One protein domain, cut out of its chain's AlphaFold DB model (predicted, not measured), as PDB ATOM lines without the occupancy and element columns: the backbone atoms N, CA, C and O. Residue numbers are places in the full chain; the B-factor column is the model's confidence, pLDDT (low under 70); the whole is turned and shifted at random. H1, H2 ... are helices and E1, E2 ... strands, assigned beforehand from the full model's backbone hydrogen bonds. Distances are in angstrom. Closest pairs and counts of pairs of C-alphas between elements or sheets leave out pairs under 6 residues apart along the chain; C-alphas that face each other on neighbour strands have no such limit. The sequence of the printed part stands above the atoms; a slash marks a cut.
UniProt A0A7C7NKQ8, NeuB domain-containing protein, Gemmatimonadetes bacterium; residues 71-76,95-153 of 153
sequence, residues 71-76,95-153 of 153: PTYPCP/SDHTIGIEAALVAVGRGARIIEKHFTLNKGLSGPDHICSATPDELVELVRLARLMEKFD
ATOM      1  N   PRO A  71      45.256 -11.507 -26.038       94.88
ATOM      2  CA  PRO A  71      46.360 -12.330 -25.534       94.88
ATOM      3  C   PRO A  71      47.382 -11.534 -24.690       94.88
ATOM      4  O   PRO A  71      48.589 -11.674 -24.883       94.88
ATOM      5  N   THR A  72      46.903 -10.729 -23.738       94.94
ATOM      6  CA  THR A  72      47.711  -9.915 -22.810       94.94
ATOM      7  C   THR A  72      47.428 -10.350 -21.369       94.94
ATOM      8  O   THR A  72      46.271 -10.564 -21.018       94.94
ATOM      9  N   TYR A  73      48.466 -10.490 -20.534       94.06
ATOM     10  CA  TYR A  73      48.376 -11.095 -19.194       94.06
ATOM     11  C   TYR A  73      49.088 -10.215 -18.143       94.06
ATOM     12  O   TYR A  73      50.319 -10.255 -18.061       94.06
ATOM     13  N   PRO A  74      48.360  -9.419 -17.333       95.25
ATOM     14  CA  PRO A  74      46.913  -9.191 -17.379       95.25
ATOM     15  C   PRO A  74      46.492  -8.317 -18.569       95.25
ATOM     16  O   PRO A  74      47.227  -7.419 -18.973       95.25
ATOM     17  N   CYS A  75      45.285  -8.539 -19.084       96.62
ATOM     18  CA  CYS A  75      44.660  -7.672 -20.076       96.62
ATOM     19  C   CYS A  75      44.084  -6.427 -19.381       96.62
ATOM     20  O   CYS A  75      43.251  -6.583 -18.480       96.62
ATOM     21  N   PRO A  76      44.486  -5.208 -19.779       97.00
ATOM     22  CA  PRO A  76      43.812  -3.982 -19.363       97.00
ATOM     23  C   PRO A  76      42.353  -3.960 -19.837       97.00
ATOM     24  O   PRO A  76      42.010  -4.567 -20.853       97.00
ATOM     25  N   SER A  95      37.315 -15.744 -23.535       98.50
ATOM     26  CA  SER A  95      38.531 -16.196 -22.859       98.50
ATOM     27  C   SER A  95      39.189 -14.986 -22.200       98.50
ATOM     28  O   SER A  95      39.792 -14.153 -22.880       98.50
ATOM     29  N   ASP A  96      39.017 -14.865 -20.888       98.38
ATOM     30  CA  ASP A  96      39.283 -13.654 -20.119       98.38
ATOM     31  C   ASP A  96      40.652 -13.681 -19.422       98.38
ATOM     32  O   ASP A  96      40.970 -14.595 -18.655       98.38
ATOM     33  N   HIS A  97      41.433 -12.619 -19.636       97.56
ATOM     34  CA  HIS A  97      42.747 -12.400 -19.020       97.56
ATOM     35  C   HIS A  97      42.813 -11.113 -18.183       97.56
ATOM     36  O   HIS A  97      43.897 -10.672 -17.802       97.56
ATOM     37  N   THR A  98      41.674 -10.488 -17.881       97.81
ATOM     38  CA  THR A  98      41.609  -9.332 -16.975       97.81
ATOM     39  C   THR A  98      41.856  -9.726 -15.525       97.81
ATOM     40  O   THR A  98      41.731 -10.894 -15.148       97.81
ATOM     41  N   ILE A  99      42.171  -8.746 -14.679       96.50
ATOM     42  CA  ILE A  99      42.133  -8.921 -13.223       96.50
ATOM     43  C   ILE A  99      40.683  -8.797 -12.751       96.50
ATOM     44  O   ILE A  99      40.033  -7.800 -13.051       96.50
ATOM     45  N   GLY A 100      40.225  -9.769 -11.959       96.56
ATOM     46  CA  GLY A 100      38.862  -9.806 -11.424       96.56
ATOM     47  C   GLY A 100      37.940 -10.693 -12.258       96.56
ATOM     48  O   GLY A 100      38.415 -11.579 -12.965       96.56
ATOM     49  N   ILE A 101      36.630 -10.500 -12.149       98.31
ATOM     50  CA  ILE A 101      35.590 -11.297 -12.834       98.31
ATOM     51  C   ILE A 101      34.602 -10.425 -13.621       98.31
ATOM     52  O   ILE A 101      33.679 -10.928 -14.255       98.31
ATOM     53  N   GLU A 102      34.783  -9.110 -13.580       98.38
ATOM     54  CA  GLU A 102      33.850  -8.107 -14.069       98.38
ATOM     55  C   GLU A 102      33.702  -8.184 -15.590       98.38
ATOM     56  O   GLU A 102      32.578  -8.202 -16.089       98.38
ATOM     57  N   ALA A 103      34.807  -8.311 -16.334       98.31
ATOM     58  CA  ALA A 103      34.758  -8.463 -17.792       98.31
ATOM     59  C   ALA A 103      34.027  -9.749 -18.211       98.31
ATOM     60  O   ALA A 103      33.219  -9.726 -19.142       98.31
ATOM     61  N   ALA A 104      34.266 -10.856 -17.502       98.44
ATOM     62  CA  ALA A 104      33.555 -12.110 -17.723       98.44
ATOM     63  C   ALA A 104      32.043 -11.968 -17.482       98.44
ATOM     64  O   ALA A 104      31.252 -12.421 -18.306       98.44
ATOM     65  N   LEU A 105      31.630 -11.290 -16.408       98.38
ATOM     66  CA  LEU A 105      30.214 -11.031 -16.128       98.38
ATOM     67  C   LEU A 105      29.577 -10.101 -17.164       98.38
ATOM     68  O   LEU A 105      28.454 -10.353 -17.592       98.38
ATOM     69  N   VAL A 106      30.292  -9.070 -17.624       98.00
ATOM     70  CA  VAL A 106      29.830  -8.223 -18.736       98.00
ATOM     71  C   VAL A 106      29.618  -9.061 -19.996       98.00
ATOM     72  O   VAL A 106      28.609  -8.880 -20.667       98.00
ATOM     73  N   ALA A 107      30.521  -9.996 -20.309       98.25
ATOM     74  CA  ALA A 107      30.349 -10.891 -21.450       98.25
ATOM     75  C   ALA A 107      29.107 -11.787 -21.296       98.25
ATOM     76  O   ALA A 107      28.328 -11.896 -22.241       98.25
ATOM     77  N   VAL A 108      28.879 -12.369 -20.109       97.94
ATOM     78  CA  VAL A 108      27.660 -13.152 -19.819       97.94
ATOM     79  C   VAL A 108      26.409 -12.301 -20.027       97.94
ATOM     80  O   VAL A 108      25.503 -12.727 -20.730       97.94
ATOM     81  N   GLY A 109      26.383 -11.072 -19.502       97.06
ATOM     82  CA  GLY A 109      25.246 -10.152 -19.660       97.06
ATOM     83  C   GLY A 109      25.007  -9.660 -21.089       97.06
ATOM     84  O   GLY A 109      23.988  -9.032 -21.344       97.06
ATOM     85  N   ARG A 110      25.939  -9.933 -22.007       96.94
ATOM     86  CA  ARG A 110      25.813  -9.701 -23.452       96.94
ATOM     87  C   ARG A 110      25.569 -11.005 -24.223       96.94
ATOM     88  O   ARG A 110      25.829 -11.074 -25.422       96.94
ATOM     89  N   GLY A 111      25.176 -12.078 -23.536       96.62
ATOM     90  CA  GLY A 111      24.810 -13.362 -24.138       96.62
ATOM     91  C   GLY A 111      25.959 -14.346 -24.386       96.62
ATOM     92  O   GLY A 111      25.764 -15.321 -25.118       96.62
ATOM     93  N   ALA A 112      27.157 -14.133 -23.824       97.75
ATOM     94  CA  ALA A 112      28.241 -15.115 -23.921       97.75
ATOM     95  C   ALA A 112      27.837 -16.437 -23.250       97.75
ATOM     96  O   ALA A 112      27.461 -16.464 -22.078       97.75
ATOM     97  N   ARG A 113      27.974 -17.557 -23.968       96.75
ATOM     98  CA  ARG A 113      27.595 -18.896 -23.476       96.75
ATOM     99  C   ARG A 113      28.759 -19.669 -22.876       96.75
ATOM    100  O   ARG A 113      28.555 -20.645 -22.155       96.75
ATOM    101  N   ILE A 114      29.983 -19.258 -23.194       98.31
ATOM    102  CA  ILE A 114      31.213 -19.888 -22.721       98.31
ATOM    103  C   ILE A 114      32.086 -18.813 -22.079       98.31
ATOM    104  O   ILE A 114      32.385 -17.798 -22.702       98.31
ATOM    105  N   ILE A 115      32.522 -19.054 -20.845       98.56
ATOM    106  CA  ILE A 115      33.520 -18.232 -20.157       98.56
ATOM    107  C   ILE A 115      34.710 -19.120 -19.812       98.56
ATOM    108  O   ILE A 115      34.560 -20.143 -19.142       98.56
ATOM    109  N   GLU A 116      35.892 -18.714 -20.258       98.50
ATOM    110  CA  GLU A 116      37.171 -19.289 -19.855       98.50
ATOM    111  C   GLU A 116      37.935 -18.255 -19.024       98.50
ATOM    112  O   GLU A 116      38.079 -17.105 -19.429       98.50
ATOM    113  N   LYS A 117      38.412 -18.665 -17.846       98.06
ATOM    114  CA  LYS A 117      39.173 -17.825 -16.919       98.06
ATOM    115  C   LYS A 117      40.303 -18.656 -16.330       98.06
ATOM    116  O   LYS A 117      40.080 -19.796 -15.916       98.06
ATOM    117  N   HIS A 118      41.506 -18.089 -16.271       97.25
ATOM    118  CA  HIS A 118      42.606 -18.721 -15.548       97.25
ATOM    119  C   HIS A 118      42.251 -18.886 -14.065       97.25
ATOM    120  O   HIS A 118      41.502 -18.090 -13.500       97.25
ATOM    121  N   PHE A 119      42.805 -19.910 -13.422       97.50
ATOM    122  CA  PHE A 119      42.524 -20.246 -12.031       97.50
ATOM    123  C   PHE A 119      43.821 -20.436 -11.248       97.50
ATOM    124  O   PHE A 119      44.764 -21.061 -11.730       97.50
ATOM    125  N   THR A 120      43.851 -19.939 -10.014       97.50
ATOM    126  CA  THR A 120      44.981 -20.110  -9.100       97.50
ATOM    127  C   THR A 120      44.503 -20.321  -7.672       97.50
ATOM    128  O   THR A 120      43.496 -19.768  -7.249       97.50
ATOM    129  N   LEU A 121      45.274 -21.066  -6.880       96.94
ATOM    130  CA  LEU A 121      45.074 -21.131  -5.428       96.94
ATOM    131  C   LEU A 121      45.681 -19.921  -4.704       96.94
ATOM    132  O   LEU A 121      45.344 -19.654  -3.556       96.94
ATOM    133  N   ASN A 122      46.599 -19.204  -5.356       94.88
ATOM    134  CA  ASN A 122      47.296 -18.061  -4.781       94.88
ATOM    135  C   ASN A 122      47.808 -17.131  -5.896       94.88
ATOM    136  O   ASN A 122      48.574 -17.561  -6.760       94.88
ATOM    137  N   LYS A 123      47.401 -15.855  -5.880       93.88
ATOM    138  CA  LYS A 123      47.831 -14.852  -6.873       93.88
ATOM    139  C   LYS A 123      49.266 -14.354  -6.671       93.88
ATOM    140  O   LYS A 123      49.836 -13.770  -7.582       93.88
ATOM    141  N   GLY A 124      49.854 -14.585  -5.495       93.38
ATOM    142  CA  GLY A 124      51.234 -14.208  -5.171       93.38
ATOM    143  C   GLY A 124      52.297 -15.202  -5.654       93.38
ATOM    144  O   GLY A 124      53.475 -15.014  -5.364       93.38
ATOM    145  N   LEU A 125      51.899 -16.279  -6.342       92.00
ATOM    146  CA  LEU A 125      52.836 -17.216  -6.959       92.00
ATOM    147  C   LEU A 125      53.523 -16.585  -8.177       92.00
ATOM    148  O   LEU A 125      52.984 -15.697  -8.833       92.00
ATOM    149  N   SER A 126      54.729 -17.060  -8.483       89.00
ATOM    150  CA  SER A 126      55.503 -16.585  -9.629       89.00
ATOM    151  C   SER A 126      54.856 -16.996 -10.949       89.00
ATOM    152  O   SER A 126      54.594 -18.178 -11.158       89.00
ATOM    153  N   GLY A 127      54.706 -16.050 -11.868       84.38
ATOM    154  CA  GLY A 127      54.207 -16.299 -13.218       84.38
ATOM    155  C   GLY A 127      53.183 -15.240 -13.622       84.38
ATOM    156  O   GLY A 127      52.434 -14.772 -12.763       84.38
ATOM    157  N   PRO A 128      53.149 -14.845 -14.905       79.00
ATOM    158  CA  PRO A 128      52.279 -13.762 -15.370       79.00
ATOM    159  C   PRO A 128      50.791 -14.081 -15.163       79.00
ATOM    160  O   PRO A 128      50.003 -13.200 -14.826       79.00
ATOM    161  N   ASP A 129      50.426 -15.359 -15.264       88.25
ATOM    162  CA  ASP A 129      49.033 -15.798 -15.257       88.25
ATOM    163  C   ASP A 129      48.389 -15.758 -13.866       88.25
ATOM    164  O   ASP A 129      47.169 -15.639 -13.748       88.25
ATOM    165  N   HIS A 130      49.170 -15.853 -12.783       93.31
ATOM    166  CA  HIS A 130      48.612 -15.927 -11.427       93.31
ATOM    167  C   HIS A 130      47.921 -14.628 -11.006       93.31
ATOM    168  O   HIS A 130      46.934 -14.676 -10.273       93.31
ATOM    169  N   ILE A 131      48.403 -13.482 -11.489       92.00
ATOM    170  CA  ILE A 131      47.864 -12.165 -11.134       92.00
ATOM    171  C   ILE A 131      46.464 -11.964 -11.738       92.00
ATOM    172  O   ILE A 131      45.575 -11.445 -11.061       92.00
ATOM    173  N   CYS A 132      46.243 -12.405 -12.982       92.06
ATOM    174  CA  CYS A 132      44.940 -12.324 -13.658       92.06
ATOM    175  C   CYS A 132      44.022 -13.532 -13.406       92.06
ATOM    176  O   CYS A 132      42.843 -13.498 -13.753       92.06
ATOM    177  N   SER A 133      44.535 -14.603 -12.799       96.88
ATOM    178  CA  SER A 133      43.744 -15.786 -12.454       96.88
ATOM    179  C   SER A 133      42.683 -15.484 -11.394       96.88
ATOM    180  O   SER A 133      42.925 -14.715 -10.462       96.88
ATOM    181  N   ALA A 134      41.543 -16.163 -11.486       97.88
ATOM    182  CA  ALA A 134      40.552 -16.225 -10.425       97.88
ATOM    183  C   ALA A 134      41.034 -17.128  -9.274       97.88
ATOM    184  O   ALA A 134      41.592 -18.205  -9.504       97.88
ATOM    185  N   THR A 135      40.799 -16.710  -8.034       98.12
ATOM    186  CA  THR A 135      40.901 -17.572  -6.845       98.12
ATOM    187  C   THR A 135      39.690 -18.509  -6.732       98.12
ATOM    188  O   THR A 135      38.715 -18.338  -7.469       98.12
ATOM    189  N   PRO A 136      39.688 -19.493  -5.806       98.44
ATOM    190  CA  PRO A 136      38.490 -20.281  -5.510       98.44
ATOM    191  C   PRO A 136      37.252 -19.429  -5.221       98.44
ATOM    192  O   PRO A 136      36.201 -19.687  -5.802       98.44
ATOM    193  N   ASP A 137      37.387 -18.394  -4.392       98.44
ATOM    194  CA  ASP A 137      36.263 -17.536  -4.009       98.44
ATOM    195  C   ASP A 137      35.764 -16.697  -5.193       98.44
ATOM    196  O   ASP A 137      34.561 -16.624  -5.438       98.44
ATOM    197  N   GLU A 138      36.680 -16.125  -5.982       98.50
ATOM    198  CA  GLU A 138      36.333 -15.364  -7.186       98.50
ATOM    199  C   GLU A 138      35.660 -16.248  -8.245       98.50
ATOM    200  O   GLU A 138      34.696 -15.824  -8.878       98.50
ATOM    201  N   LEU A 139      36.122 -17.490  -8.428       98.56
ATOM    202  CA  LEU A 139      35.522 -18.420  -9.383       98.56
ATOM    203  C   LEU A 139      34.120 -18.865  -8.938       98.56
ATOM    204  O   LEU A 139      33.213 -18.951  -9.768       98.56
ATOM    205  N   VAL A 140      33.922 -19.123  -7.639       98.62
ATOM    206  CA  VAL A 140      32.593 -19.415  -7.075       98.62
ATOM    207  C   VAL A 140      31.654 -18.231  -7.286       98.62
ATOM    208  O   VAL A 140      30.514 -18.428  -7.710       98.62
ATOM    209  N   GLU A 141      32.131 -17.013  -7.040       98.75
ATOM    210  CA  GLU A 141      31.337 -15.800  -7.217       98.75
ATOM    211  C   GLU A 141      30.987 -15.550  -8.690       98.75
ATOM    212  O   GLU A 141      29.826 -15.276  -8.998       98.75
ATOM    213  N   LEU A 142      31.938 -15.747  -9.611       98.69
ATOM    214  CA  LEU A 142      31.699 -15.688 -11.056       98.69
ATOM    215  C   LEU A 142      30.592 -16.657 -11.473       98.69
ATOM    216  O   LEU A 142      29.640 -16.252 -12.138       98.69
ATOM    217  N   VAL A 143      30.669 -17.923 -11.049       98.50
ATOM    218  CA  VAL A 143      29.631 -18.915 -11.363       98.50
ATOM    219  C   VAL A 143      28.290 -18.511 -10.752       98.50
ATOM    220  O   VAL A 143      27.267 -18.567 -11.433       98.50
ATOM    221  N   ARG A 144      28.265 -18.090  -9.484       98.62
ATOM    222  CA  ARG A 144      27.032 -17.699  -8.790       98.62
ATOM    223  C   ARG A 144      26.332 -16.538  -9.494       98.62
ATOM    224  O   ARG A 144      25.116 -16.593  -9.684       98.62
ATOM    225  N   LEU A 145      27.083 -15.501  -9.855       98.50
ATOM    226  CA  LEU A 145      26.561 -14.316 -10.530       98.50
ATOM    227  C   LEU A 145      26.144 -14.632 -11.968       98.50
ATOM    228  O   LEU A 145      25.031 -14.275 -12.337       98.50
ATOM    229  N   ALA A 146      26.938 -15.386 -12.732       97.94
ATOM    230  CA  ALA A 146      26.559 -15.812 -14.080       97.94
ATOM    231  C   ALA A 146      25.234 -16.600 -14.081       97.94
ATOM    232  O   ALA A 146      24.317 -16.272 -14.827       97.94
ATOM    233  N   ARG A 147      25.066 -17.567 -13.166       97.12
ATOM    234  CA  ARG A 147      23.803 -18.324 -13.012       97.12
ATOM    235  C   ARG A 147      22.632 -17.482 -12.513       97.12
ATOM    236  O   ARG A 147      21.477 -17.854 -12.705       97.12
ATOM    237  N   LEU A 148      22.903 -16.398 -11.790       97.44
ATOM    238  CA  LEU A 148      21.867 -15.448 -11.398       97.44
ATOM    239  C   LEU A 148      21.412 -14.624 -12.608       97.44
ATOM    240  O   LEU A 148      20.213 -14.422 -12.758       97.44
ATOM    241  N   MET A 149      22.349 -14.189 -13.451       95.56
ATOM    242  CA  MET A 149      22.078 -13.407 -14.658       95.56
ATOM    243  C   MET A 149      21.228 -14.180 -15.668       95.56
ATOM    244  O   MET A 149      20.247 -13.628 -16.146       95.56
ATOM    245  N   GLU A 150      21.484 -15.480 -15.852       90.69
ATOM    246  CA  GLU A 150      20.675 -16.381 -16.701       90.69
ATOM    247  C   GLU A 150      19.179 -16.442 -16.330       90.69
ATOM    248  O   GLU A 150      18.378 -16.997 -17.074       90.69
ATOM    249  N   LYS A 151      18.773 -15.930 -15.160       92.56
ATOM    250  CA  LYS A 151      17.358 -15.859 -14.754       92.56
ATOM    251  C   LYS A 151      16.642 -14.605 -15.255       92.56
ATOM    252  O   LYS A 151      15.434 -14.496 -15.044       92.56
ATOM    253  N   PHE A 152      17.387 -13.644 -15.794       88.19
ATOM    254  CA  PHE A 152      16.877 -12.375 -16.308       88.19
ATOM    255  C   PHE A 152      16.901 -12.298 -17.841       88.19
ATOM    256  O   PHE A 152      16.327 -11.351 -18.376       88.19
ATOM    257  N   ASP A 153      17.524 -13.279 -18.499       69.00
ATOM    258  CA  ASP A 153      17.462 -13.514 -19.949       69.00
ATOM    259  C   ASP A 153      16.169 -14.256 -20.338       69.00
ATOM    260  O   ASP A 153      15.591 -13.929 -21.401       69.00
TER     261      ASP A 153
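What this domain is: This is residues 71 to 76 and 95 to 153 of the 153 residues of the protein "NeuB domain-containing protein" of Gemmatimonadetes bacterium (UniProt A0A7C7NKQ8). Helices H1 and H3 lie side by side and run the same way, with the short strand E1 running back beside them; past E1 the link loops out to little H2 at one end. The 65 printed residues hold H1, E1, H2 and H3 in that order, mostly helix, with 31 residues in named elements. The whole is compact, radius of gyration of the C-alphas 12.0 A, yet elongated, spanning 39 by 23 by 15 A.

Where its parts are: Find C-alpha 102 at (33.850, -8.107, -14.069); H1 runs from there to 109, 10.5 A. E1 is residues 114 to 117, 10.1 A, and H2 128 to 132, 7.7 A. H3, residues 136 to 149, runs 20.0 A to C-alpha 149 at (22.078, -13.407, -14.658).

How they stand to each other: H1 and H3 touch at a shallow tilt of 26 degrees, closest at the C-alphas of Leu 105 and Ala 146, 6.4 A. E1 pairs with no named strand, but its residues 116 to 117 pair, parallel, with 95 to 96. H2 is apart from H1, E1 and H3. Every O i to N i+4 pair is within hydrogen-bond range in H1 and H3; in H2 0 of 1 is, and 1 of 2 O i to N i+3 pairs.

The domain as a whole: Residues 77 to 94 are not printed; C-alphas 76 and 95 are 13.8 A apart across the cut. No link is long. Residue 153 alone has pLDDT under 70.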